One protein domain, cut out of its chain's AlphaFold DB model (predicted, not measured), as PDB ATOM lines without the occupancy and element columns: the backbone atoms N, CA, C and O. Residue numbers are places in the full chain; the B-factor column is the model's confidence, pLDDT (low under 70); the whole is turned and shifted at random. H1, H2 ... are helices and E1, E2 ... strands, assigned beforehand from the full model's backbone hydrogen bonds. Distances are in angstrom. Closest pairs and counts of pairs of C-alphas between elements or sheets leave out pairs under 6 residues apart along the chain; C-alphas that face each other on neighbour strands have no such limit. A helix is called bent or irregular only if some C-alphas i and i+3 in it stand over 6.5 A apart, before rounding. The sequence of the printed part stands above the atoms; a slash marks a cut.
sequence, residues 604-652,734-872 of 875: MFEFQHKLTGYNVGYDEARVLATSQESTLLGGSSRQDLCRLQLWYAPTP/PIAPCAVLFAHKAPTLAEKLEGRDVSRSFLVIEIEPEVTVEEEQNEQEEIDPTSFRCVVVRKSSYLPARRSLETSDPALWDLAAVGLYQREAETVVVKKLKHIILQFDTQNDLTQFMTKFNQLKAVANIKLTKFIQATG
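What this domain is: This is residues 604 to 652 and 734 to 872 of the 875 residues of an uncharacterized protein of Hyaloscypha bicolor E (UniProt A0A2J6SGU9). What would one see first? A long antiparallel sheet is folded back on itself into two leaves, E5, E6 and E9 against E2, E3, E4, E7 and E8, with E1 as the hinge, and it curls round residues 843 to 860 of the long helix H5. H2, residues 749 to 754, and the loop of residues 779 to 785 stick out from this body. What is it made of? The printed part has 188 residues with five named helices and nine named strands, in the order H1 E1 E2 E3 H2 E4 E5 E6 E7 H3 H4 E8 E9 H5, and its class is mixed, helices and strands. The strands lie side by side as E5 E6 E9 E1 E2 E3 E4 E7 E8, and the whole is compact, with a radius of gyration of the C-alphas of 16.9 A and spans of 58 by 42 by 36 A.

How they stand to each other: How does the printed part begin? H1, residues 604 to 612, is on the sheet over E1, residues 615 to 629; the closest C-alphas are those of His 609 and Asn 615, 5.1 A apart. E1 and E2, residues 637 to 648, form a hairpin, with N 620 and O 644 within hydrogen-bond range at 2.8 A. E1 bends by 96 degrees at residue 622 and E2 by 83 degrees at residue 641. Which strands follow on either side? Beyond E2 come E3, residues 738 to 745, E4, residues 760 to 766, E7, residues 801 to 804, and E8, residues 827 to 829, an edge strand, with N 740 and O 645 at 2.8 A, N 763 and O 741 at 2.9 A, N 802 and O 764 at 2.8 A, and N 828 and O 803 at 2.8 A. On the other side of E1 come E9, residues 833 to 840, E6, residues 788 to 794, and the edge strand E5, residues 771 to 775, with N 626 and O 837, N 792 and O 836, and N 772 and O 793 each at 2.8 A. How do the leaves and the long helix stand? In this folded sheet, one sheet bent back into two leaves, E5 E6 E9 face E2 E3 E4 E7 E8 with 24 pairs of C-alphas within 11 A. The sheet curls round H5, residues 843 to 871; its closest C-alphas to E6 are those of Gln 843 and Phe 788, 5.6 A apart. Where are the small helices? H3, residues 815 to 818, touches H1, closest at the C-alphas of Ala 816 and Thr 612, 6.0 A, and touches H4, residues 823 to 826, only at the corner, closest at those of Ala 817 and Glu 826, 5.3 A; both only graze the sheet. H2, residues 749 to 754, is not on the sheet and touches no helix. In H1, H2 and H5 every O i to N i+4 pair is within hydrogen-bond range; H3 and H4 are too short for such a pair.

Where its parts are: Where can the first elements be found? H1 begins at C-alpha 604, (205.251, 183.864, 249.543). E1 measures 28.5 A from first to last C-alpha and E2 27.9 A. What comes last? H5 measures 41.8 A and ends at C-alpha 871, (241.293, 179.878, 248.259).

The domain as a whole: How far does it reach? The two C-alphas farthest apart are those of Leu 753 and Gly 872, 59.2 A. Where is the printed part cut, and which link is long? Residues 653 to 733 are not printed, and C-alphas 652 and 734 are 9.2 A apart across the cut. Of the links printed whole, E5 to E6, with 12 residues, is long. Where is confidence low? The mean pLDDT of the printed part is 89.1, and residues 631 to 635 and 778 to 783 are under 70.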
ATOM      1  N   MET A 604     204.953 183.602 250.953       88.12
ATOM      2  CA  MET A 604     205.251 183.864 249.543       88.12
ATOM      3  C   MET A 604     206.760 183.927 249.308       88.12
ATOM      4  O   MET A 604     207.257 183.334 248.352       88.12
ATOM      5  N   PHE A 605     207.501 184.620 250.173       90.69
ATOM      6  CA  PHE A 605     208.954 184.715 250.046       90.69
ATOM      7  C   PHE A 605     209.649 183.382 250.320       90.69
ATOM      8  O   PHE A 605     210.635 183.075 249.658       90.69
ATOM      9  N   GLU A 606     209.124 182.556 251.229       87.62
ATOM     10  CA  GLU A 606     209.607 181.188 251.426       87.62
ATOM     11  C   GLU A 606     209.371 180.354 250.164       87.62
ATOM     12  O   GLU A 606     210.294 179.700 249.673       87.62
ATOM     13  N   PHE A 607     208.173 180.430 249.575       86.50
ATOM     14  CA  PHE A 607     207.882 179.768 248.306       86.50
ATOM     15  C   PHE A 607     208.833 180.230 247.187       86.50
ATOM     16  O   PHE A 607     209.446 179.408 246.500       86.50
ATOM     17  N   GLN A 608     209.021 181.542 247.043       90.75
ATOM     18  CA  GLN A 608     209.951 182.136 246.085       90.75
ATOM     19  C   GLN A 608     211.395 181.700 246.344       90.75
ATOM     20  O   GLN A 608     212.129 181.442 245.390       90.75
ATOM     21  N   HIS A 609     211.803 181.558 247.604       90.50
ATOM     22  CA  HIS A 609     213.119 181.044 247.959       90.50
ATOM     23  C   HIS A 609     213.313 179.606 247.494       90.50
ATOM     24  O   HIS A 609     214.330 179.295 246.872       90.50
ATOM     25  N   LYS A 610     212.321 178.741 247.717       85.56
ATOM     26  CA  LYS A 610     212.373 177.358 247.231       85.56
ATOM     27  C   LYS A 610     212.432 177.272 245.706       85.56
ATOM     28  O   LYS A 610     213.072 176.360 245.185       85.56
ATOM     29  N   LEU A 611     211.814 178.218 245.003       85.12
ATOM     30  CA  LEU A 611     211.824 178.263 243.544       85.12
ATOM     31  C   LEU A 611     213.135 178.817 242.969       85.12
ATOM     32  O   LEU A 611     213.746 178.219 242.088       85.12
ATOM     33  N   THR A 612     213.554 179.982 243.452       92.12
ATOM     34  CA  THR A 612     214.639 180.771 242.853       92.12
ATOM     35  C   THR A 612     216.001 180.480 243.477       92.12
ATOM     36  O   THR A 612     217.030 180.811 242.889       92.12
ATOM     37  N   GLY A 613     216.018 179.887 244.673       91.31
ATOM     38  CA  GLY A 613     217.204 179.724 245.509       91.31
ATOM     39  C   GLY A 613     217.641 181.000 246.241       91.31
ATOM     40  O   GLY A 613     218.652 180.982 246.941       91.31
ATOM     41  N   TYR A 614     216.877 182.093 246.140       94.94
ATOM     42  CA  TYR A 614     217.170 183.378 246.780       94.94
ATOM     43  C   TYR A 614     216.166 183.723 247.878       94.94
ATOM     44  O   TYR A 614     214.970 183.549 247.704       94.94
ATOM     45  N   ASN A 615     216.640 184.262 248.996       94.94
ATOM     46  CA  ASN A 615     215.776 184.881 249.999       94.94
ATOM     47  C   ASN A 615     215.486 186.333 249.616       94.94
ATOM     48  O   ASN A 615     216.388 187.037 249.157       94.94
ATOM     49  N   VAL A 616     214.261 186.795 249.863       95.75
ATOM     50  CA  VAL A 616     213.877 188.203 249.695       95.75
ATOM     51  C   VAL A 616     214.153 188.946 251.002       95.75
ATOM     52  O   VAL A 616     213.574 188.626 252.036       95.75
ATOM     53  N   GLY A 617     215.080 189.904 250.976       95.06
ATOM     54  CA  GLY A 617     215.474 190.709 252.141       95.06
ATOM     55  C   GLY A 617     214.829 192.091 252.208       95.06
ATOM     56  O   GLY A 617     214.849 192.724 253.261       95.06
ATOM     57  N   TYR A 618     214.281 192.560 251.092       95.56
ATOM     58  CA  TYR A 618     213.564 193.824 250.968       95.56
ATOM     59  C   TYR A 618     212.600 193.724 249.786       95.56
ATOM     60  O   TYR A 618     212.931 193.076 248.788       95.56
ATOM     61  N   ASP A 619     211.433 194.344 249.907       94.56
ATOM     62  CA  ASP A 619     210.369 194.325 248.906       94.56
ATOM     63  C   ASP A 619     209.632 195.665 248.933       94.56
ATOM     64  O   ASP A 619     209.018 196.019 249.940       94.56
ATOM     65  N   GLU A 620     209.696 196.383 247.817       94.19
ATOM     66  CA  GLU A 620     208.955 197.615 247.589       94.19
ATOM     67  C   GLU A 620     208.033 197.437 246.384       94.19
ATOM     68  O   GLU A 620     208.469 197.121 245.276       94.19
ATOM     69  N   ALA A 621     206.733 197.612 246.607       91.06
ATOM     70  CA  ALA A 621     205.701 197.339 245.618       91.06
ATOM     71  C   ALA A 621     205.692 198.372 244.487       91.06
ATOM     72  O   ALA A 621     205.233 198.057 243.384       91.06
ATOM     73  N   ARG A 622     206.161 199.596 244.762       90.81
ATOM     74  CA  ARG A 622     206.063 200.724 243.838       90.81
ATOM     75  C   ARG A 622     207.372 201.493 243.748       90.81
ATOM     76  O   ARG A 622     207.698 202.299 244.608       90.81
ATOM     77  N   VAL A 623     208.078 201.281 242.645       93.56
ATOM     78  CA  VAL A 623     209.273 202.042 242.278       93.56
ATOM     79  C   VAL A 623     209.185 202.400 240.801       93.56
ATOM     80  O   VAL A 623     208.912 201.538 239.964       93.56
ATOM     81  N   LEU A 624     209.414 203.664 240.461       94.38
ATOM     82  CA  LEU A 624     209.643 204.056 239.073       94.38
ATOM     83  C   LEU A 624     211.140 203.928 238.793       94.38
ATOM     84  O   LEU A 624     211.953 204.584 239.438       94.38
ATOM     85  N   ALA A 625     211.505 203.068 237.847       96.12
ATOM     86  CA  ALA A 625     212.891 202.838 237.474       96.12
ATOM     87  C   ALA A 625     213.178 203.450 236.104       96.12
ATOM     88  O   ALA A 625     212.526 203.114 235.117       96.12
ATOM     89  N   THR A 626     214.188 204.312 236.030       95.50
ATOM     90  CA  THR A 626     214.718 204.832 234.769       95.50
ATOM     91  C   THR A 626     216.072 204.185 234.514       95.50
ATOM     92  O   THR A 626     217.066 204.516 235.154       95.50
ATOM     93  N   SER A 627     216.108 203.221 233.599       94.69
ATOM     94  CA  SER A 627     217.348 202.590 233.144       94.69
ATOM     95  C   SER A 627     217.957 203.389 231.997       94.69
ATOM     96  O   SER A 627     217.275 203.626 230.996       94.69
ATOM     97  N   GLN A 628     219.234 203.760 232.119       91.06
ATOM     98  CA  GLN A 628     219.961 204.448 231.055       91.06
ATOM     99  C   GLN A 628     221.037 203.535 230.455       91.06
ATOM    100  O   GLN A 628     222.020 203.158 231.102       91.06
ATOM    101  N   GLU A 629     220.851 203.176 229.187       87.69
ATOM    102  CA  GLU A 629     221.874 202.495 228.397       87.69
ATOM    103  C   GLU A 629     222.798 203.512 227.714       87.69
ATOM    104  O   GLU A 629     222.403 204.629 227.389       87.69
ATOM    105  N   SER A 630     224.054 203.127 227.478       75.25
ATOM    106  CA  SER A 630     225.058 203.999 226.851       75.25
ATOM    107  C   SER A 630     224.629 204.515 225.468       75.25
ATOM    108  O   SER A 630     224.665 203.765 224.487       75.25
ATOM    109  N   THR A 631     224.350 205.819 225.357       63.19
ATOM    110  CA  THR A 631     223.946 206.489 224.103       63.19
ATOM    111  C   THR A 631     225.029 206.428 223.026       63.19
ATOM    112  O   THR A 631     224.713 206.220 221.858       63.19
ATOM    113  N   LEU A 632     226.311 206.456 223.425       43.50
ATOM    114  CA  LEU A 632     227.486 206.283 222.548       43.50
ATOM    115  C   LEU A 632     227.450 205.017 221.678       43.50
ATOM    116  O   LEU A 632     228.199 204.891 220.716       43.50
ATOM    117  N   LEU A 633     226.619 204.037 222.037       44.41
ATOM    118  CA  LEU A 633     226.487 202.783 221.304       44.41
ATOM    119  C   LEU A 633     225.036 202.504 220.892       44.41
ATOM    120  O   LEU A 633     224.678 201.338 220.711       44.41
ATOM    121  N   GLY A 634     224.226 203.560 220.770       48.59
ATOM    122  CA  GLY A 634     222.814 203.496 220.390       48.59
ATOM    123  C   GLY A 634     221.872 203.052 221.512       48.59
ATOM    124  O   GLY A 634     220.771 202.601 221.215       48.59
ATOM    125  N   GLY A 635     222.303 203.125 222.778       69.38
ATOM    126  CA  GLY A 635     221.459 202.812 223.933       69.38
ATOM    127  C   GLY A 635     220.349 203.845 224.131       69.38
ATOM    128  O   GLY A 635     220.547 205.034 223.880       69.38
ATOM    129  N   SER A 636     219.181 203.389 224.579       82.44
ATOM    130  CA  SER A 636     218.019 204.232 224.883       82.44
ATOM    131  C   SER A 636     217.826 204.403 226.391       82.44
ATOM    132  O   SER A 636     218.143 203.501 227.166       82.44
ATOM    133  N   SER A 637     217.237 205.528 226.805       88.88
ATOM    134  CA  SER A 637     216.627 205.630 228.133       88.88
ATOM    135  C   SER A 637     215.293 204.888 228.135       88.88
ATOM    136  O   SER A 637     214.530 204.956 227.168       88.88
ATOM    137  N   ARG A 638     215.016 204.162 229.214       91.06
ATOM    138  CA  ARG A 638     213.782 203.398 229.384       91.06
ATOM    139  C   ARG A 638     213.243 203.585 230.790       91.06
ATOM    140  O   ARG A 638     213.966 203.366 231.757       91.06
ATOM    141  N   GLN A 639     211.958 203.914 230.870       94.06
ATOM    142  CA  GLN A 639     211.210 203.985 232.116       94.06
ATOM    143  C   GLN A 639     210.345 202.737 232.292       94.06
ATOM    144  O   GLN A 639     209.543 202.387 231.422       94.06
ATOM    145  N   ASP A 640     210.515 202.081 233.431       94.44
ATOM    146  CA  ASP A 640     209.777 200.897 233.837       94.44
ATOM    147  C   ASP A 640     209.088 201.170 235.187       94.44
ATOM    148  O   ASP A 640     209.715 201.595 236.159       94.44
ATOM    149  N   LEU A 641     207.792 200.882 235.273       93.25
ATOM    150  CA  LEU A 641     207.064 200.809 236.537       93.25
ATOM    151  C   LEU A 641     207.338 199.448 237.172       93.25
ATOM    152  O   LEU A 641     207.028 198.405 236.592       93.25
ATOM    153  N   CYS A 642     207.941 199.448 238.353       94.88
ATOM    154  CA  CYS A 642     208.518 198.247 238.935       94.88
ATOM    155  C   CYS A 642     207.977 197.962 240.335       94.88
ATOM    156  O   CYS A 642     207.747 198.871 241.131       94.88
ATOM    157  N   ARG A 643     207.879 196.669 240.656       94.88
ATOM    158  CA  ARG A 643     208.088 196.180 242.024       94.88
ATOM    159  C   ARG A 643     209.570 195.847 242.166       94.88
ATOM    160  O   ARG A 643     210.141 195.229 241.268       94.88
ATOM    161  N   LEU A 644     210.199 196.283 243.247       96.44
ATOM    162  CA  LEU A 644     211.628 196.135 243.502       96.44
ATOM    163  C   LEU A 644     211.844 195.167 244.661       96.44
ATOM    164  O   LEU A 644     211.273 195.341 245.731       96.44
ATOM    165  N   GLN A 645     212.706 194.173 244.472       97.19
ATOM    166  CA  GLN A 645     213.110 193.261 245.538       97.19
ATOM    167  C   GLN A 645     214.630 193.160 245.645       97.19
ATOM    168  O   GLN A 645     215.328 193.160 244.631       97.19
ATOM    169  N   LEU A 646     215.148 193.016 246.867       97.81
ATOM    170  CA  LEU A 646     216.553 192.677 247.108       97.81
ATOM    171  C   LEU A 646     216.677 191.213 247.510       97.81
ATOM    172  O   LEU A 646     216.093 190.774 248.502       97.81
ATOM    173  N   TRP A 647     217.428 190.458 246.723       97.31
ATOM    174  CA  TRP A 647     217.572 189.014 246.832       97.31
ATOM    175  C   TRP A 647     218.975 188.647 247.300       97.31
ATOM    176  O   TRP A 647     219.965 189.198 246.822       97.31
ATOM    177  N   TYR A 648     219.082 187.667 248.194       96.19
ATOM    178  CA  TYR A 648     220.368 187.147 248.655       96.19
ATOM    179  C   TYR A 648     220.339 185.628 248.801       96.19
ATOM    180  O   TYR A 648     219.339 185.039 249.209       96.19
ATOM    181  N   ALA A 649     221.441 184.972 248.447       92.00
ATOM    182  CA  ALA A 649     221.541 183.528 248.596       92.00
ATOM    183  C   ALA A 649     221.686 183.153 250.083       92.00
ATOM    184  O   ALA A 649     222.432 183.827 250.814       92.00
ATOM    185  N   PRO A 650     221.008 182.087 250.552       88.75
ATOM    186  CA  PRO A 650     221.240 181.565 251.891       88.75
ATOM    187  C   PRO A 650     222.713 181.184 252.050       88.75
ATOM    188  O   PRO A 650     223.391 180.773 251.107       88.75
ATOM    189  N   THR A 651     223.230 181.339 253.263       82.06
ATOM    190  CA  THR A 651     224.568 180.843 253.579       82.06
ATOM    191  C   THR A 651     224.508 179.315 253.530       82.06
ATOM    192  O   THR A 651     223.647 178.757 254.210       82.06
ATOM    193  N   PRO A 652     225.349 178.635 252.727       75.50
ATOM    194  CA  PRO A 652     225.308 177.181 252.642       75.50
ATOM    195  C   PRO A 652     225.512 176.607 254.042       75.50
ATOM    196  O   PRO A 652     226.498 176.941 254.705       75.50
ATOM    197  N   PRO A 734     231.038 182.523 246.624       89.94
ATOM    198  CA  PRO A 734     229.774 182.992 247.162       89.94
ATOM    199  C   PRO A 734     228.924 183.600 246.047       89.94
ATOM    200  O   PRO A 734     229.399 184.401 245.244       89.94
ATOM    201  N   ILE A 735     227.648 183.232 246.031       92.88
ATOM    202  CA  ILE A 735     226.660 183.784 245.107       92.88
ATOM    203  C   ILE A 735     226.388 185.245 245.488       92.88
ATOM    204  O   ILE A 735     226.038 185.530 246.640       92.88
ATOM    205  N   ALA A 736     226.515 186.158 244.524       94.12
ATOM    206  CA  ALA A 736     226.242 187.575 244.734       94.12
ATOM    207  C   ALA A 736     224.744 187.829 245.021       94.12
ATOM    208  O   ALA A 736     223.876 187.185 244.412       94.12
ATOM    209  N   PRO A 737     224.408 188.761 245.934       97.19
ATOM    210  CA  PRO A 737     223.048 189.270 246.038       97.19
ATOM    211  C   PRO A 737     222.670 190.036 244.768       97.19
ATOM    212  O   PRO A 737     223.533 190.457 243.998       97.19
ATOM    213  N   CYS A 738     221.375 190.215 244.531       97.44
ATOM    214  CA  CYS A 738     220.890 190.940 243.362       97.44
ATOM    215  C   CYS A 738     219.666 191.799 243.685       97.44
ATOM    216  O   CYS A 738     218.877 191.465 244.565       97.44
ATOM    217  N   ALA A 739     219.514 192.907 242.967       98.06
ATOM    218  CA  ALA A 739     218.276 193.669 242.915       98.06
ATOM    219  C   ALA A 739     217.443 193.162 241.731       98.06
ATOM    220  O   ALA A 739     217.947 193.082 240.610       98.06
ATOM    221  N   VAL A 740     216.187 192.798 241.980       97.62
ATOM    222  CA  VAL A 740     215.261 192.280 240.968       97.62
ATOM    223  C   VAL A 740     214.109 193.253 240.800       97.62
ATOM    224  O   VAL A 740     213.344 193.498 241.734       97.62
ATOM    225  N   LEU A 741     213.994 193.805 239.597       97.31
ATOM    226  CA  LEU A 741     212.914 194.688 239.195       97.31
ATOM    227  C   LEU A 741     211.924 193.901 238.342       97.31
ATOM    228  O   LEU A 741     212.255 193.393 237.269       97.31
ATOM    229  N   PHE A 742     210.693 193.838 238.825       96.31
ATOM    230  CA  PHE A 742     209.548 193.304 238.108       96.31
ATOM    231  C   PHE A 742     208.982 194.421 237.226       96.31
ATOM    232  O   PHE A 742     208.089 195.163 237.637       96.31
ATOM    233  N   ALA A 743     209.581 194.588 236.051       95.19
ATOM    234  CA  ALA A 743     209.458 195.775 235.223       95.19
ATOM    235  C   ALA A 743     208.256 195.717 234.274       95.19
ATOM    236  O   ALA A 743     208.144 194.811 233.443       95.19
ATOM    237  N   HIS A 744     207.418 196.748 234.343       93.94
ATOM    238  CA  HIS A 744     206.353 197.046 233.392       93.94
ATOM    239  C   HIS A 744     206.772 198.258 232.576       93.94
ATOM    240  O   HIS A 744     206.895 199.356 233.119       93.94
ATOM    241  N   LYS A 745     206.989 198.077 231.274       92.38
ATOM    242  CA  LYS A 745     207.382 199.177 230.394       92.38
ATOM    243  C   LYS A 745     206.309 200.261 230.449       92.38
ATOM    244  O   LYS A 745     205.145 199.982 230.155       92.38
ATOM    245  N   ALA A 746     206.693 201.481 230.822       85.00
ATOM    246  CA  ALA A 746     205.761 202.597 230.835       85.00
ATOM    247  C   ALA A 746     205.242 202.819 229.400       85.00
ATOM    248  O   ALA A 746     206.055 203.009 228.490       85.00
ATOM    249  N   PRO A 747     203.918 202.757 229.160       78.12
ATOM    250  CA  PRO A 747     203.392 202.894 227.813       78.12
ATOM    251  C   PRO A 747     203.612 204.326 227.330       78.12
ATOM    252  O   PRO A 747     203.238 205.295 228.005       78.12
ATOM    253  N   THR A 748     204.213 204.456 226.152       81.38
ATOM    254  CA  THR A 748     204.369 205.745 225.472       81.38
ATOM    255  C   THR A 748     203.000 206.342 225.142       81.38
ATOM    256  O   THR A 748     201.996 205.633 225.054       81.38
ATOM    257  N   LEU A 749     202.928 207.663 224.944       80.38
ATOM    258  CA  LEU A 749     201.662 208.338 224.630       80.38
ATOM    259  C   LEU A 749     200.986 207.743 223.376       80.38
ATOM    260  O   LEU A 749     199.766 207.604 223.342       80.38
ATOM    261  N   ALA A 750     201.787 207.324 222.391       81.75
ATOM    262  CA  ALA A 750     201.322 206.619 221.200       81.75
ATOM    263  C   ALA A 750     200.783 205.211 221.522       81.75
ATOM    264  O   ALA A 750     199.678 204.874 221.107       81.75
ATOM    265  N   GLU A 751     201.503 204.411 222.319       81.12
ATOM    266  CA  GLU A 751     201.052 203.068 222.729       81.12
ATOM    267  C   GLU A 751     199.763 203.121 223.572       81.12
ATOM    268  O   GLU A 751     198.911 202.241 223.434       81.12
ATOM    269  N   LYS A 752     199.581 204.169 224.394       81.69
ATOM    270  CA  LYS A 752     198.332 204.411 225.139       81.69
ATOM    271  C   LYS A 752     197.143 204.654 224.209       81.69
ATOM    272  O   LYS A 752     196.055 204.160 224.490       81.69
ATOM    273  N   LEU A 753     197.338 205.400 223.119       84.62
ATOM    274  CA  LEU A 753     196.291 205.673 222.125       84.62
ATOM    275  C   LEU A 753     195.957 204.432 221.286       84.62
ATOM    276  O   LEU A 753     194.805 204.243 220.905       84.62
ATOM    277  N   GLU A 754     196.945 203.572 221.031       85.12
ATOM    278  CA  GLU A 754     196.771 202.311 220.299       85.12
ATOM    279  C   GLU A 754     196.209 201.168 221.162       85.12
ATOM    280  O   GLU A 754     195.893 200.104 220.632       85.12
ATOM    281  N   GLY A 755     196.087 201.359 222.481       82.50
ATOM    282  CA  GLY A 755     195.585 200.336 223.400       82.50
ATOM    283  C   GLY A 755     196.472 199.090 223.471       82.50
ATOM    284  O   GLY A 755     195.961 197.999 223.719       82.50
ATOM    285  N   ARG A 756     197.784 199.220 223.221       79.69
ATOM    286  CA  ARG A 756     198.703 198.074 223.302       79.69
ATOM    287  C   ARG A 756     198.870 197.602 224.745       79.69
ATOM    288  O   ARG A 756     198.975 198.406 225.669       79.69
ATOM    289  N   ASP A 757     198.970 196.286 224.904       79.75
ATOM    290  CA  ASP A 757     199.250 195.650 226.187       79.75
ATOM    291  C   ASP A 757     200.621 196.063 226.744       79.75
ATOM    292  O   ASP A 757     201.607 196.214 226.018       79.75
ATOM    293  N   VAL A 758     200.689 196.205 228.068       84.38
ATOM    294  CA  VAL A 758     201.908 196.570 228.800       84.38
ATOM    295  C   VAL A 758     202.957 195.460 228.662       84.38
ATOM    296  O   VAL A 758     202.720 194.327 229.083       84.38
ATOM    297  N   SER A 759     204.126 195.790 228.102       91.50
ATOM    298  CA  SER A 759     205.272 194.871 228.025       91.50
ATOM    299  C   SER A 759     205.885 194.654 229.410       91.50
ATOM    300  O   SER A 759     206.087 195.608 230.166       91.50
ATOM    301  N   ARG A 760     206.191 193.399 229.744       93.06
ATOM    302  CA  ARG A 760     206.718 192.963 231.042       93.06
ATOM    303  C   ARG A 760     208.065 192.286 230.873       93.06
ATOM    304  O   ARG A 760     208.288 191.565 229.904       93.06
ATOM    305  N   SER A 761     208.962 192.503 231.826       95.75
ATOM    306  CA  SER A 761     210.254 191.817 231.898       95.75
ATOM    307  C   SER A 761     210.764 191.781 233.336       95.75
ATOM    308  O   SER A 761     210.305 192.539 234.186       95.75
ATOM    309  N   PHE A 762     211.725 190.913 233.620       96.31
ATOM    310  CA  PHE A 762     212.526 191.004 234.833       96.31
ATOM    311  C   PHE A 762     213.862 191.653 234.507       96.31
ATOM    312  O   PHE A 762     214.524 191.215 233.569       96.31
ATOM    313  N   LEU A 763     214.278 192.645 235.288       96.75
ATOM    314  CA  LEU A 763     215.635 193.183 235.258       96.75
ATOM    315  C   LEU A 763     216.344 192.791 236.556       96.75
ATOM    316  O   LEU A 763     215.920 193.172 237.641       96.75
ATOM    317  N   VAL A 764     217.417 192.015 236.436       97.38
ATOM    318  CA  VAL A 764     218.232 191.523 237.548       97.38
ATOM    319  C   VAL A 764     219.572 192.237 237.516       97.38
ATOM    320  O   VAL A 764     220.255 192.182 236.498       97.38
ATOM    321  N   ILE A 765     219.961 192.877 238.614       97.56
ATOM    322  CA  ILE A 765     221.242 193.579 238.763       97.56
ATOM    323  C   ILE A 765     222.026 192.896 239.875       97.56
ATOM    324  O   ILE A 765     221.549 192.819 241.006       97.56
ATOM    325  N   GLU A 766     223.218 192.402 239.578       96.94
ATOM    326  CA  GLU A 766     224.087 191.790 240.581       96.94
ATOM    327  C   GLU A 766     224.753 192.876 241.438       96.94
ATOM    328  O   GLU A 766     225.280 193.867 240.937       96.94
ATOM    329  N   ILE A 767     224.699 192.713 242.759       97.19
ATOM    330  CA  ILE A 767     225.241 193.675 243.724       97.19
ATOM    331  C   ILE A 767     226.678 193.252 244.040       97.19
ATOM    332  O   ILE A 767     226.957 192.564 245.024       97.19
ATOM    333  N   GLU A 768     227.587 193.632 243.146       95.31
ATOM    334  CA  GLU A 768     229.032 193.453 243.306       95.31
ATOM    335  C   GLU A 768     229.641 194.517 244.249       95.31
ATOM    336  O   GLU A 768     229.022 195.559 244.497       95.31
ATOM    337  N   PRO A 769     230.878 194.321 244.755       94.38
ATOM    338  CA  PRO A 769     231.541 195.295 245.630       94.38
ATOM    339  C   PRO A 769     231.636 196.712 245.036       94.38
ATOM    340  O   PRO A 769     231.615 197.702 245.769       94.38
ATOM    341  N   GLU A 770     231.700 196.819 243.710       94.06
ATOM    342  CA  GLU A 770     231.824 198.081 242.970       94.06
ATOM    343  C   GLU A 770     230.483 198.774 242.697       94.06
ATOM    344  O   GLU A 770     230.477 199.944 242.316       94.06
ATOM    345  N   VAL A 771     229.352 198.081 242.881       96.81
ATOM    346  CA  VAL A 771     228.017 198.653 242.653       96.81
ATOM    347  C   VAL A 771     227.620 199.474 243.874       96.81
ATOM    348  O   VAL A 771     227.520 198.942 244.981       96.81
ATOM    349  N   THR A 772     227.433 200.777 243.707       97.06
ATOM    350  CA  THR A 772     227.010 201.708 244.758       97.06
ATOM    351  C   THR A 772     225.579 202.175 244.528       97.06
ATOM    352  O   THR A 772     225.049 202.112 243.420       97.06
ATOM    353  N   VAL A 773     224.945 202.593 245.621       97.50
ATOM    354  CA  VAL A 773     223.683 203.324 245.605       97.50
ATOM    355  C   VAL A 773     223.948 204.688 246.223       97.50
ATOM    356  O   VAL A 773     224.489 204.769 247.328       97.50
ATOM    357  N   GLU A 774     223.620 205.741 245.492       96.31
ATOM    358  CA  GLU A 774     223.880 207.129 245.873       96.31
ATOM    359  C   GLU A 774     222.567 207.906 245.794       96.31
ATOM    360  O   GLU A 774     221.766 207.677 244.890       96.31
ATOM    361  N   GLU A 775     222.298 208.765 246.776       95.56
ATOM    362  CA  GLU A 775     221.123 209.641 246.739       95.56
ATOM    363  C   GLU A 775     221.323 210.666 245.619       95.56
ATOM    364  O   GLU A 775     222.404 211.244 245.494       95.56
ATOM    365  N   GLU A 776     220.314 210.843 244.766       90.38
ATOM    366  CA  GLU A 776     220.414 211.779 243.648       90.38
ATOM    367  C   GLU A 776     220.316 213.204 244.206       90.38
ATOM    368  O   GLU A 776     219.246 213.638 244.638       90.38
ATOM    369  N   GLN A 777     221.442 213.925 244.257       80.44
ATOM    370  CA  GLN A 777     221.439 215.325 244.673       80.44
ATOM    371  C   GLN A 777     220.810 216.161 243.560       80.44
ATOM    372  O   GLN A 777     221.313 216.230 242.441       80.44
ATOM    373  N   ASN A 778     219.655 216.742 243.868       69.25
ATOM    374  CA  ASN A 778     218.818 217.451 242.915       69.25
ATOM    375  C   ASN A 778     219.437 218.832 242.619       69.25
ATOM    376  O   ASN A 778     219.101 219.817 243.269       69.25
ATOM    377  N   GLU A 779     220.387 218.907 241.684       55.66
ATOM    378  CA  GLU A 779     221.008 220.183 241.275       55.66
ATOM    379  C   GLU A 779     220.114 221.004 240.323       55.66
ATOM    380  O   GLU A 779     220.365 222.185 240.094       55.66
ATOM    381  N   GLN A 780     219.036 220.413 239.793       55.06
ATOM    382  CA  GLN A 780     218.061 221.093 238.936       55.06
ATOM    383  C   GLN A 780     216.811 221.490 239.740       55.06
ATOM    384  O   GLN A 780     216.000 220.641 240.107       55.06
ATOM    385  N   GLU A 781     216.626 222.797 239.971       52.06
ATOM    386  CA  GLU A 781     215.510 223.410 240.729       52.06
ATOM    387  C   GLU A 781     214.095 223.152 240.151       52.06
ATOM    388  O   GLU A 781     213.104 223.575 240.743       52.06
ATOM    389  N   GLU A 782     213.961 222.460 239.015       60.19
ATOM    390  CA  GLU A 782     212.695 222.338 238.268       60.19
ATOM    391  C   GLU A 782     211.946 221.003 238.463       60.19
ATOM    392  O   GLU A 782     210.857 220.811 237.919       60.19
ATOM    393  N   ILE A 783     212.497 220.061 239.237       60.91
ATOM    394  CA  ILE A 783     211.878 218.749 239.483       60.91
ATOM    395  C   ILE A 783     210.991 218.806 240.734       60.91
ATOM    396  O   ILE A 783     211.348 219.432 241.727       60.91
ATOM    397  N   ASP A 784     209.841 218.121 240.685       72.69
ATOM    398  CA  ASP A 784     208.875 217.998 241.783       72.69
ATOM    399  C   ASP A 784     209.587 217.760 243.138       72.69
ATOM    400  O   ASP A 784     210.218 216.708 243.312       72.69
ATOM    401  N   PRO A 785     209.498 218.701 244.104       71.19
ATOM    402  CA  PRO A 785     210.215 218.637 245.383       71.19
ATOM    403  C   PRO A 785     209.796 217.448 246.261       71.19
ATOM    404  O   PRO A 785     210.353 217.243 247.336       71.19
ATOM    405  N   THR A 786     208.809 216.664 245.822       77.88
ATOM    406  CA  THR A 786     208.330 215.456 246.499       77.88
ATOM    407  C   THR A 786     208.925 214.153 245.953       77.88
ATOM    408  O   THR A 786     208.578 213.074 246.431       77.88
ATOM    409  N   SER A 787     209.826 214.215 244.968       84.94
ATOM    410  CA  SER A 787     210.424 213.026 244.358       84.94
ATOM    411  C   SER A 787     211.673 212.547 245.107       84.94
ATOM    412  O   SER A 787     212.720 213.185 245.049       84.94
ATOM    413  N   PHE A 788     211.604 211.366 245.723       94.19
ATOM    414  CA  PHE A 788     212.725 210.750 246.445       94.19
ATOM    415  C   PHE A 788     213.468 209.759 245.545       94.19
ATOM    416  O   PHE A 788     212.895 208.744 245.139       94.19
ATOM    417  N   ARG A 789     214.729 210.047 245.193       95.19
ATOM    418  CA  ARG A 789     215.477 209.293 244.172       95.19
ATOM    419  C   ARG A 789     216.854 208.832 244.636       95.19
ATOM    420  O   ARG A 789     217.543 209.514 245.387       95.19
ATOM    421  N   CYS A 790     217.282 207.684 244.122       96.88
ATOM    422  CA  CYS A 790     218.683 207.269 244.164       96.88
ATOM    423  C   CYS A 790     219.141 206.704 242.827       96.88
ATOM    424  O   CYS A 790     218.347 206.216 242.022       96.88
ATOM    425  N   VAL A 791     220.453 206.720 242.634       97.19
ATOM    426  CA  VAL A 791     221.135 206.164 241.476       97.19
ATOM    427  C   VAL A 791     221.878 204.906 241.904       97.19
ATOM    428  O   VAL A 791     222.726 204.931 242.795       97.19
ATOM    429  N   VAL A 792     221.569 203.787 241.253       97.62
ATOM    430  CA  VAL A 792     222.372 202.565 241.320       97.62
ATOM    431  C   VAL A 792     223.376 202.617 240.179       97.62
ATOM    432  O   VAL A 792     222.987 202.635 239.011       97.62
ATOM    433  N   VAL A 793     224.665 202.643 240.506       96.31
ATOM    434  CA  VAL A 793     225.760 202.819 239.543       96.31
ATOM    435  C   VAL A 793     226.926 201.896 239.879       96.31
ATOM    436  O   VAL A 793     227.044 201.386 240.991       96.31
ATOM    437  N   ARG A 794     227.804 201.655 238.908       95.50
ATOM    438  CA  ARG A 794     229.092 200.996 239.121       95.50
ATOM    439  C   ARG A 794     230.207 201.962 238.737       95.50
ATOM    440  O   ARG A 794     230.219 202.457 237.617       95.50
ATOM    441  N   LYS A 795     231.146 202.215 239.654       84.94
ATOM    442  CA  LYS A 795     232.135 203.306 239.526       84.94
ATOM    443  C   LYS A 795     233.012 203.245 238.268       84.94
ATOM    444  O   LYS A 795     233.364 204.280 237.726       84.94
ATOM    445  N   SER A 796     233.368 202.048 237.806       80.12
ATOM    446  CA  SER A 796     234.392 201.851 236.766       80.12
ATOM    447  C   SER A 796     233.885 201.149 235.502       80.12
ATOM    448  O   SER A 796     234.645 200.961 234.550       80.12
ATOM    449  N   SER A 797     232.621 200.716 235.464       91.12
ATOM    450  CA  SER A 797     232.074 199.989 234.314       91.12
ATOM    451  C   SER A 797     230.542 199.949 234.329       91.12
ATOM    452  O   SER A 797     229.891 200.680 235.066       91.12
ATOM    453  N   TYR A 798     229.946 199.119 233.476       93.69
ATOM    454  CA  TYR A 798     228.499 198.955 233.396       93.69
ATOM    455  C   TYR A 798     227.968 198.056 234.515       93.69
ATOM    456  O   TYR A 798     228.644 197.120 234.958       93.69
ATOM    457  N   LEU A 799     226.728 198.308 234.931       96.12
ATOM    458  CA  LEU A 799     226.026 197.457 235.881       96.12
ATOM    459  C   LEU A 799     225.981 196.009 235.359       96.12
ATOM    460  O   LEU A 799     225.583 195.791 234.207       96.12
ATOM    461  N   PRO A 800     226.357 195.013 236.183       95.88
ATOM    462  CA  PRO A 800     226.214 193.604 235.840       95.88
ATOM    463  C   PRO A 800     224.726 193.241 235.888       95.88
ATOM    464  O   PRO A 800     224.193 192.809 236.909       95.88
ATOM    465  N   ALA A 801     224.032 193.494 234.780       96.50
ATOM    466  CA  ALA A 801     222.592 193.350 234.692       96.50
ATOM    467  C   ALA A 801     222.171 192.362 233.604       96.50
ATOM    468  O   ALA A 801     222.796 192.244 232.546       96.50
ATOM    469  N   ARG A 802     221.070 191.659 233.854       95.31
ATOM    470  CA  ARG A 802     220.432 190.731 232.921       95.31
ATOM    471  C   ARG A 802     218.942 191.023 232.858       95.31
ATOM    472  O   ARG A 802     218.338 191.346 233.877       95.31
ATOM    473  N   ARG A 803     218.346 190.911 231.675       95.31
ATOM    474  CA  ARG A 803     216.914 191.123 231.466       95.31
ATOM    475  C   ARG A 803     216.287 189.886 230.838       95.31
ATOM    476  O   ARG A 803     216.868 189.303 229.922       95.31
ATOM    477  N   SER A 804     215.133 189.460 231.341       95.00
ATOM    478  CA  SER A 804     214.339 188.418 230.680       95.00
ATOM    479  C   SER A 804     213.808 188.923 229.337       95.00
ATOM    480  O   SER A 804     213.769 190.132 229.091       95.00
ATOM    481  N   LEU A 805     213.352 188.010 228.479       92.94
ATOM    482  CA  LEU A 805     212.627 188.409 227.277       92.94
ATOM    483  C   LEU A 805     211.398 189.252 227.657       92.94
ATOM    484  O   LEU A 805     210.721 188.976 228.651       92.94
ATOM    485  N   GLU A 806     211.142 190.292 226.870       93.19
ATOM    486  CA  GLU A 806     209.942 191.105 227.009       93.19
ATOM    487  C   GLU A 806     208.710 190.355 226.515       93.19
ATOM    488  O   GLU A 806     208.723 189.767 225.433       93.19
ATOM    489  N   THR A 807     207.631 190.414 227.290       92.06
ATOM    490  CA  THR A 807     206.359 189.792 226.927       92.06
ATOM    491  C   THR A 807     205.178 190.696 227.259       92.06
ATOM    492  O   THR A 807     205.067 191.229 228.363       92.06
ATOM    493  N   SER A 808     204.266 190.861 226.305       90.56
ATOM    494  CA  SER A 808     202.940 191.430 226.561       90.56
ATOM    495  C   SER A 808     201.989 190.402 227.174       90.56
ATOM    496  O   SER A 808     201.082 190.787 227.911       90.56
ATOM    497  N   ASP A 809     202.222 189.109 226.919       89.69
ATOM    498  CA  ASP A 809     201.460 188.009 227.500       89.69
ATOM    499  C   ASP A 809     201.926 187.767 228.946       89.69
ATOM    500  O   ASP A 809     203.066 187.326 229.157       89.69
ATOM    501  N   PRO A 810     201.067 188.023 229.951       85.25
ATOM    502  CA  PRO A 810     201.397 187.773 231.347       85.25
ATOM    503  C   PRO A 810     201.720 186.296 231.628       85.25
ATOM    504  O   PRO A 810     202.404 186.009 232.605       85.25
ATOM    505  N   ALA A 811     201.255 185.362 230.789       82.88
ATOM    506  CA  ALA A 811     201.517 183.930 230.925       82.88
ATOM    507  C   ALA A 811     203.000 183.574 230.791       82.88
ATOM    508  O   ALA A 811     203.481 182.690 231.488       82.88
ATOM    509  N   LEU A 812     203.722 184.280 229.917       87.12
ATOM    510  CA  LEU A 812     205.127 184.002 229.614       87.12
ATOM    511  C   LEU A 812     206.090 184.634 230.630       87.12
ATOM    512  O   LEU A 812     207.306 184.522 230.481       87.12
ATOM    513  N   TRP A 813     205.568 185.327 231.645       89.50
ATOM    514  CA  TRP A 813     206.368 186.026 232.645       89.50
ATOM    515  C   TRP A 813     206.734 185.089 233.803       89.50
ATOM    516  O   TRP A 813     206.181 185.183 234.893       89.50
ATOM    517  N   ASP A 814     207.637 184.145 233.535       90.25
ATOM    518  CA  ASP A 814     208.011 183.076 234.467       90.25
ATOM    519  C   ASP A 814     209.069 183.522 235.491       90.25
ATOM    520  O   ASP A 814     210.186 183.897 235.138       90.25
ATOM    521  N   LEU A 815     208.735 183.459 236.780       90.94
ATOM    522  CA  LEU A 815     209.622 183.808 237.892       90.94
ATOM    523  C   LEU A 815     210.850 182.889 237.979       90.94
ATOM    524  O   LEU A 815     211.894 183.299 238.494       90.94
ATOM    525  N   ALA A 816     210.746 181.653 237.486       86.75
ATOM    526  CA  ALA A 816     211.861 180.716 237.491       86.75
ATOM    527  C   ALA A 816     213.040 181.226 236.631       86.75
ATOM    528  O   ALA A 816     214.199 181.056 237.031       86.75
ATOM    529  N   ALA A 817     212.747 182.010 235.582       87.44
ATOM    530  CA  ALA A 817     213.713 182.615 234.662       87.44
ATOM    531  C   ALA A 817     214.794 183.466 235.340       87.44
ATOM    532  O   ALA A 817     215.870 183.663 234.782       87.44
ATOM    533  N   VAL A 818     214.538 184.002 236.536       90.25
ATOM    534  CA  VAL A 818     215.496 184.836 237.287       90.25
ATOM    535  C   VAL A 818     216.151 184.120 238.471       90.25
ATOM    536  O   VAL A 818     217.034 184.689 239.129       90.25
ATOM    537  N   GLY A 819     215.761 182.870 238.727       89.50
ATOM    538  CA  GLY A 819     216.338 182.011 239.758       89.50
ATOM    539  C   GLY A 819     217.732 181.488 239.408       89.50
ATOM    540  O   GLY A 819     218.128 181.457 238.244       89.50
ATOM    541  N   LEU A 820     218.475 181.035 240.422       85.56
ATOM    542  CA  LEU A 820     219.869 180.574 240.305       85.56
ATOM    543  C   LEU A 820     220.112 179.565 239.181       85.56
ATOM    544  O   LEU A 820     221.174 179.570 238.571       85.56
ATOM    545  N   TYR A 821     219.139 178.693 238.926       81.94
ATOM    546  CA  TYR A 821     219.308 177.552 238.032       81.94
ATOM    547  C   TYR A 821     218.988 177.850 236.562       81.94
ATOM    548  O   TYR A 821     219.477 177.137 235.691       81.94
ATOM    549  N   GLN A 822     218.168 178.865 236.281       80.81
ATOM    550  CA  GLN A 822     217.681 179.173 234.925       80.81
ATOM    551  C   GLN A 822     218.121 180.547 234.420       80.81
ATOM    552  O   GLN A 822     218.110 180.782 233.211       80.81
ATOM    553  N   ARG A 823     218.590 181.429 235.317       80.25
ATOM    554  CA  ARG A 823     218.995 182.802 234.986       80.25
ATOM    555  C   ARG A 823     219.909 182.888 233.776       80.25
ATOM    556  O   ARG A 823     219.708 183.752 232.928       80.25
ATOM    557  N   GLU A 824     220.908 182.021 233.670       77.62
ATOM    558  CA  GLU A 824     221.864 182.084 232.563       77.62
ATOM    559  C   GLU A 824     221.244 181.761 231.199       77.62
ATOM    560  O   GLU A 824     221.666 182.345 230.199       77.62
ATOM    561  N   ALA A 825     220.242 180.879 231.163       79.50
ATOM    562  CA  ALA A 825     219.596 180.416 229.939       79.50
ATOM    563  C   ALA A 825     218.453 181.336 229.482       79.50
ATOM    564  O   ALA A 825     218.260 181.519 228.282       79.50
ATOM    565  N   GLU A 826     217.710 181.924 230.425       83.56
ATOM    566  CA  GLU A 826     216.443 182.617 230.136       83.56
ATOM    567  C   GLU A 826     216.531 184.147 230.201       83.56
ATOM    568  O   GLU A 826     215.591 184.856 229.832       83.56
ATOM    569  N   THR A 827     217.677 184.686 230.623       88.88
ATOM    570  CA  THR A 827     217.922 186.133 230.626       88.88
ATOM    571  C   THR A 827     219.099 186.500 229.739       88.88
ATOM    572  O   THR A 827     220.119 185.810 229.685       88.88
ATOM    573  N   VAL A 828     218.982 187.642 229.070       92.38
ATOM    574  CA  VAL A 828     220.027 188.211 228.225       92.38
ATOM    575  C   VAL A 828     220.794 189.250 229.030       92.38
ATOM    576  O   VAL A 828     220.202 190.074 229.723       92.38
ATOM    577  N   VAL A 829     222.123 189.235 228.938       91.69
ATOM    578  CA  VAL A 829     222.961 190.277 229.547       91.69
ATOM    579  C   VAL A 829     222.588 191.635 228.950       91.69
ATOM    580  O   VAL A 829     222.680 191.821 227.733       91.69
ATOM    581  N   VAL A 830     222.201 192.586 229.802       90.69
ATOM    582  CA  VAL A 830     221.932 193.971 229.403       90.69
ATOM    583  C   VAL A 830     223.273 194.646 229.193       90.69
ATOM    584  O   VAL A 830     223.912 195.165 230.108       90.69
ATOM    585  N   LYS A 831     223.756 194.573 227.956       84.50
ATOM    586  CA  LYS A 831     225.030 195.178 227.590       84.50
ATOM    587  C   LYS A 831     224.908 196.687 227.768       84.50
ATOM    588  O   LYS A 831     224.076 197.306 227.121       84.50
ATOM    589  N   LYS A 832     225.831 197.270 228.534       85.25
ATOM    590  CA  LYS A 832     226.038 198.724 228.626       85.25
ATOM    591  C   LYS A 832     224.995 199.491 229.445       85.25
ATOM    592  O   LYS A 832     224.800 200.686 229.210       85.25
ATOM    593  N   LEU A 833     224.349 198.826 230.400       93.38
ATOM    594  CA  LEU A 833     223.517 199.503 231.388       93.38
ATOM    595  C   LEU A 833     224.416 200.327 232.316       93.38
ATOM    596  O   LEU A 833     225.208 199.760 233.062       93.38
ATOM    597  N   LYS A 834     224.360 201.655 232.217       91.75
ATOM    598  CA  LYS A 834     225.272 202.544 232.952       91.75
ATOM    599  C   LYS A 834     224.867 202.687 234.405       91.75
ATOM    600  O   LYS A 834     225.651 202.400 235.302       91.75
ATOM    601  N   HIS A 835     223.636 203.123 234.596       94.56
ATOM    602  CA  HIS A 835     223.032 203.324 235.895       94.56
ATOM    603  C   HIS A 835     221.522 203.119 235.790       94.56
ATOM    604  O   HIS A 835     220.949 203.049 234.694       94.56
ATOM    605  N   ILE A 836     220.885 203.015 236.947       97.12
ATOM    606  CA  ILE A 836     219.433 203.003 237.077       97.12
ATOM    607  C   ILE A 836     219.060 204.017 238.144       97.12
ATOM    608  O   ILE A 836     219.557 203.936 239.265       97.12
ATOM    609  N   ILE A 837     218.166 204.933 237.793       96.38
ATOM    610  CA  ILE A 837     217.566 205.874 238.734       96.38
ATOM    611  C   ILE A 837     216.295 205.226 239.276       96.38
ATOM    612  O   ILE A 837     215.430 204.814 238.501       96.38
ATOM    613  N   LEU A 838     216.194 205.102 240.593       97.06
ATOM    614  CA  LEU A 838     215.040 204.553 241.293       97.06
ATOM    615  C   LEU A 838     214.333 205.683 242.032       97.06
ATOM    616  O   LEU A 838     214.929 206.312 242.902       97.06
ATOM    617  N   GLN A 839     213.069 205.914 241.692       95.50
ATOM    618  CA  GLN A 839     212.205 206.892 242.341       95.50
ATOM    619  C   GLN A 839     211.182 206.185 243.236       95.50
ATOM    620  O   GLN A 839     210.461 205.288 242.784       95.50
ATOM    621  N   PHE A 840     211.122 206.623 244.492       95.12
ATOM    622  CA  PHE A 840     210.271 206.104 245.557       95.12
ATOM    623  C   PHE A 840     209.150 207.090 245.896       95.12
ATOM    624  O   PHE A 840     209.296 208.299 245.711       95.12
ATOM    625  N   ASP A 841     208.039 206.566 246.421       92.69
ATOM    626  CA  ASP A 841     206.890 207.379 246.839       92.69
ATOM    627  C   ASP A 841     207.180 208.162 248.143       92.69
ATOM    628  O   ASP A 841     206.616 209.236 248.352       92.69
ATOM    629  N   THR A 842     208.056 207.655 249.027       93.62
ATOM    630  CA  THR A 842     208.407 208.310 250.303       93.62
ATOM    631  C   THR A 842     209.916 208.292 250.596       93.62
ATOM    632  O   THR A 842     210.620 207.346 250.236       93.62
ATOM    633  N   GLN A 843     210.422 209.304 251.319       94.31
ATOM    634  CA  GLN A 843     211.825 209.345 251.779       94.31
ATOM    635  C   GLN A 843     212.172 208.161 252.686       94.31
ATOM    636  O   GLN A 843     213.312 207.691 252.709       94.31
ATOM    637  N   ASN A 844     211.192 207.681 253.455       94.62
ATOM    638  CA  ASN A 844     211.368 206.522 254.317       94.62
ATOM    639  C   ASN A 844     211.673 205.272 253.482       94.62
ATOM    640  O   ASN A 844     212.646 204.582 253.777       94.62
ATOM    641  N   ASP A 845     210.922 205.029 252.405       94.38
ATOM    642  CA  ASP A 845     211.148 203.871 251.533       94.38
ATOM    643  C   ASP A 845     212.524 203.946 250.854       94.38
ATOM    644  O   ASP A 845     213.258 202.955 250.850       94.38
ATOM    645  N   LEU A 846     212.929 205.137 250.388       95.75
ATOM    646  CA  LEU A 846     214.272 205.388 249.853       95.75
ATOM    647  C   LEU A 846     215.369 205.060 250.882       95.75
ATOM    648  O   LEU A 846     216.294 204.292 250.604       95.75
ATOM    649  N   THR A 847     215.255 205.617 252.090       95.88
ATOM    650  CA  THR A 847     216.244 205.433 253.165       95.88
ATOM    651  C   THR A 847     216.346 203.962 253.569       95.88
ATOM    652  O   THR A 847     217.447 203.431 253.764       95.88
ATOM    653  N   GLN A 848     215.207 203.272 253.661       94.69
ATOM    654  CA  GLN A 848     215.155 201.844 253.952       94.69
ATOM    655  C   GLN A 848     215.808 201.021 252.841       94.69
ATOM    656  O   GLN A 848     216.636 200.156 253.143       94.69
ATOM    657  N   PHE A 849     215.500 201.312 251.573       97.38
ATOM    658  CA  PHE A 849     216.122 200.657 250.428       97.38
ATOM    659  C   PHE A 849     217.645 200.803 250.465       97.38
ATOM    660  O   PHE A 849     218.351 199.793 250.461       97.38
ATOM    661  N   MET A 850     218.163 202.031 250.575       97.69
ATOM    662  CA  MET A 850     219.607 202.288 250.609       97.69
ATOM    663  C   MET A 850     220.281 201.580 251.790       97.69
ATOM    664  O   MET A 850     221.350 200.982 251.643       97.69
ATOM    665  N   THR A 851     219.637 201.584 252.960       97.50
ATOM    666  CA  THR A 851     220.139 200.890 254.153       97.50
ATOM    667  C   THR A 851     220.228 199.381 253.920       97.50
ATOM    668  O   THR A 851     221.283 198.781 254.145       97.50
ATOM    669  N   LYS A 852     219.153 198.752 253.429       97.12
ATOM    670  CA  LYS A 852     219.111 197.304 253.162       97.12
ATOM    671  C   LYS A 852     220.060 196.902 252.034       97.12
ATOM    672  O   LYS A 852     220.734 195.878 252.149       97.12
ATOM    673  N   PHE A 853     220.175 197.721 250.991       98.00
ATOM    674  CA  PHE A 853     221.130 197.534 249.901       98.00
ATOM    675  C   PHE A 853     222.568 197.493 250.428       98.00
ATOM    676  O   PHE A 853     223.298 196.529 250.183       98.00
ATOM    677  N   ASN A 854     222.958 198.491 251.227       97.31
ATOM    678  CA  ASN A 854     224.302 198.575 251.794       97.31
ATOM    679  C   ASN A 854     224.593 197.448 252.799       97.31
ATOM    680  O   ASN A 854     225.698 196.905 252.802       97.31
ATOM    681  N   GLN A 855     223.605 197.031 253.599       96.31
ATOM    682  CA  GLN A 855     223.731 195.868 254.487       96.31
ATOM    683  C   GLN A 855     224.005 194.578 253.701       96.31
ATOM    684  O   GLN A 855     224.938 193.840 254.024       96.31
ATOM    685  N   LEU A 856     223.230 194.313 252.644       95.44
ATOM    686  CA  LEU A 856     223.420 193.129 251.801       95.44
ATOM    687  C   LEU A 856     224.770 193.149 251.082       95.44
ATOM    688  O   LEU A 856     225.471 192.134 251.069       95.44
ATOM    689  N   LYS A 857     225.164 194.309 250.549       96.19
ATOM    690  CA  LYS A 857     226.476 194.516 249.932       96.19
ATOM    691  C   LYS A 857     227.614 194.235 250.919       96.19
ATOM    692  O   LYS A 857     228.549 193.508 250.587       96.19
ATOM    693  N   ALA A 858     227.524 194.740 252.151       95.44
ATOM    694  CA  ALA A 858     228.529 194.498 253.185       95.44
ATOM    695  C   ALA A 858     228.662 193.003 253.525       95.44
ATOM    696  O   ALA A 858     229.774 192.476 253.589       95.44
ATOM    697  N   VAL A 859     227.539 192.288 253.674       91.94
ATOM    698  CA  VAL A 859     227.542 190.836 253.926       91.94
ATOM    699  C   VAL A 859     228.169 190.068 252.759       91.94
ATOM    700  O   VAL A 859     228.952 189.141 252.985       91.94
ATOM    701  N   ALA A 860     227.857 190.446 251.518       91.56
ATOM    702  CA  ALA A 860     228.441 189.833 250.329       91.56
ATOM    703  C   ALA A 860     229.953 190.058 250.247       91.56
ATOM    704  O   ALA A 860     230.695 189.102 250.023       91.56
ATOM    705  N   ASN A 861     230.414 191.278 250.528       92.38
ATOM    706  CA  ASN A 861     231.837 191.611 250.571       92.38
ATOM    707  C   ASN A 861     232.571 190.774 251.622       92.38
ATOM    708  O   ASN A 861     233.602 190.185 251.319       92.38
ATOM    709  N   ILE A 862     232.013 190.627 252.829       93.44
ATOM    710  CA  ILE A 862     232.604 189.776 253.874       93.44
ATOM    711  C   ILE A 862     232.703 188.317 253.406       93.44
ATOM    712  O   ILE A 862     233.728 187.667 253.624       93.44
ATOM    713  N   LYS A 863     231.655 187.783 252.763       91.12
ATOM    714  CA  LYS A 863     231.658 186.412 252.223       91.12
ATOM    715  C   LYS A 863     232.711 186.241 251.124       91.12
ATOM    716  O   LYS A 863     233.421 185.238 251.127       91.12
ATOM    717  N   LEU A 864     232.836 187.218 250.228       91.25
ATOM    718  CA  LEU A 864     233.823 187.216 249.149       91.25
ATOM    719  C   LEU A 864     235.254 187.287 249.690       91.25
ATOM    720  O   LEU A 864     236.086 186.476 249.298       91.25
ATOM    721  N   THR A 865     235.526 188.171 250.651       92.06
ATOM    722  CA  THR A 865     236.842 188.271 251.296       92.06
ATOM    723  C   THR A 865     237.226 186.966 251.989       92.06
ATOM    724  O   THR A 865     238.347 186.496 251.824       92.06
ATOM    725  N   LYS A 866     236.292 186.326 252.709       91.50
ATOM    726  CA  LYS A 866     236.533 185.010 253.327       91.50
ATOM    727  C   LYS A 866     236.834 183.927 252.292       91.50
ATOM    728  O   LYS A 866     237.699 183.091 252.524       91.50
ATOM    729  N   PHE A 867     236.133 183.941 251.160       90.94
ATOM    730  CA  PHE A 867     236.381 183.009 250.064       90.94
ATOM    731  C   PHE A 867     237.773 183.209 249.446       90.94
ATOM    732  O   PHE A 867     238.511 182.239 249.293       90.94
ATOM    733  N   ILE A 868     238.161 184.457 249.168       90.75
ATOM    734  CA  ILE A 868     239.490 184.814 248.645       90.75
ATOM    735  C   ILE A 868     240.592 184.401 249.630       90.75
ATOM    736  O   ILE A 868     241.584 183.798 249.234       90.75
ATOM    737  N   GLN A 869     240.401 184.656 250.928       90.25
ATOM    738  CA  GLN A 869     241.342 184.235 251.971       90.25
ATOM    739  C   GLN A 869     241.490 182.710 252.050       90.25
ATOM    740  O   GLN A 869     242.597 182.219 252.248       90.25
ATOM    741  N   ALA A 870     240.393 181.963 251.897       88.56
ATOM    742  CA  ALA A 870     240.409 180.503 251.968       88.56
ATOM    743  C   ALA A 870     241.015 179.839 250.719       88.56
ATOM    744  O   ALA A 870     241.623 178.778 250.826       88.56
ATOM    745  N   THR A 871     240.845 180.446 249.543       90.25
ATOM    746  CA  THR A 871     241.293 179.878 248.259       90.25
ATOM    747  C   THR A 871     242.654 180.391 247.802       90.25
ATOM    748  O   THR A 871     243.317 179.728 247.010       90.25
ATOM    749  N   GLY A 872     243.086 181.560 248.284       88.00
ATOM    750  CA  GLY A 872     244.272 182.247 247.773       88.00
ATOM    751  C   GLY A 872     244.085 182.843 246.371       88.00
ATOM    752  O   GLY A 872     245.041 183.387 245.818       88.00
TER     753      GLY A 872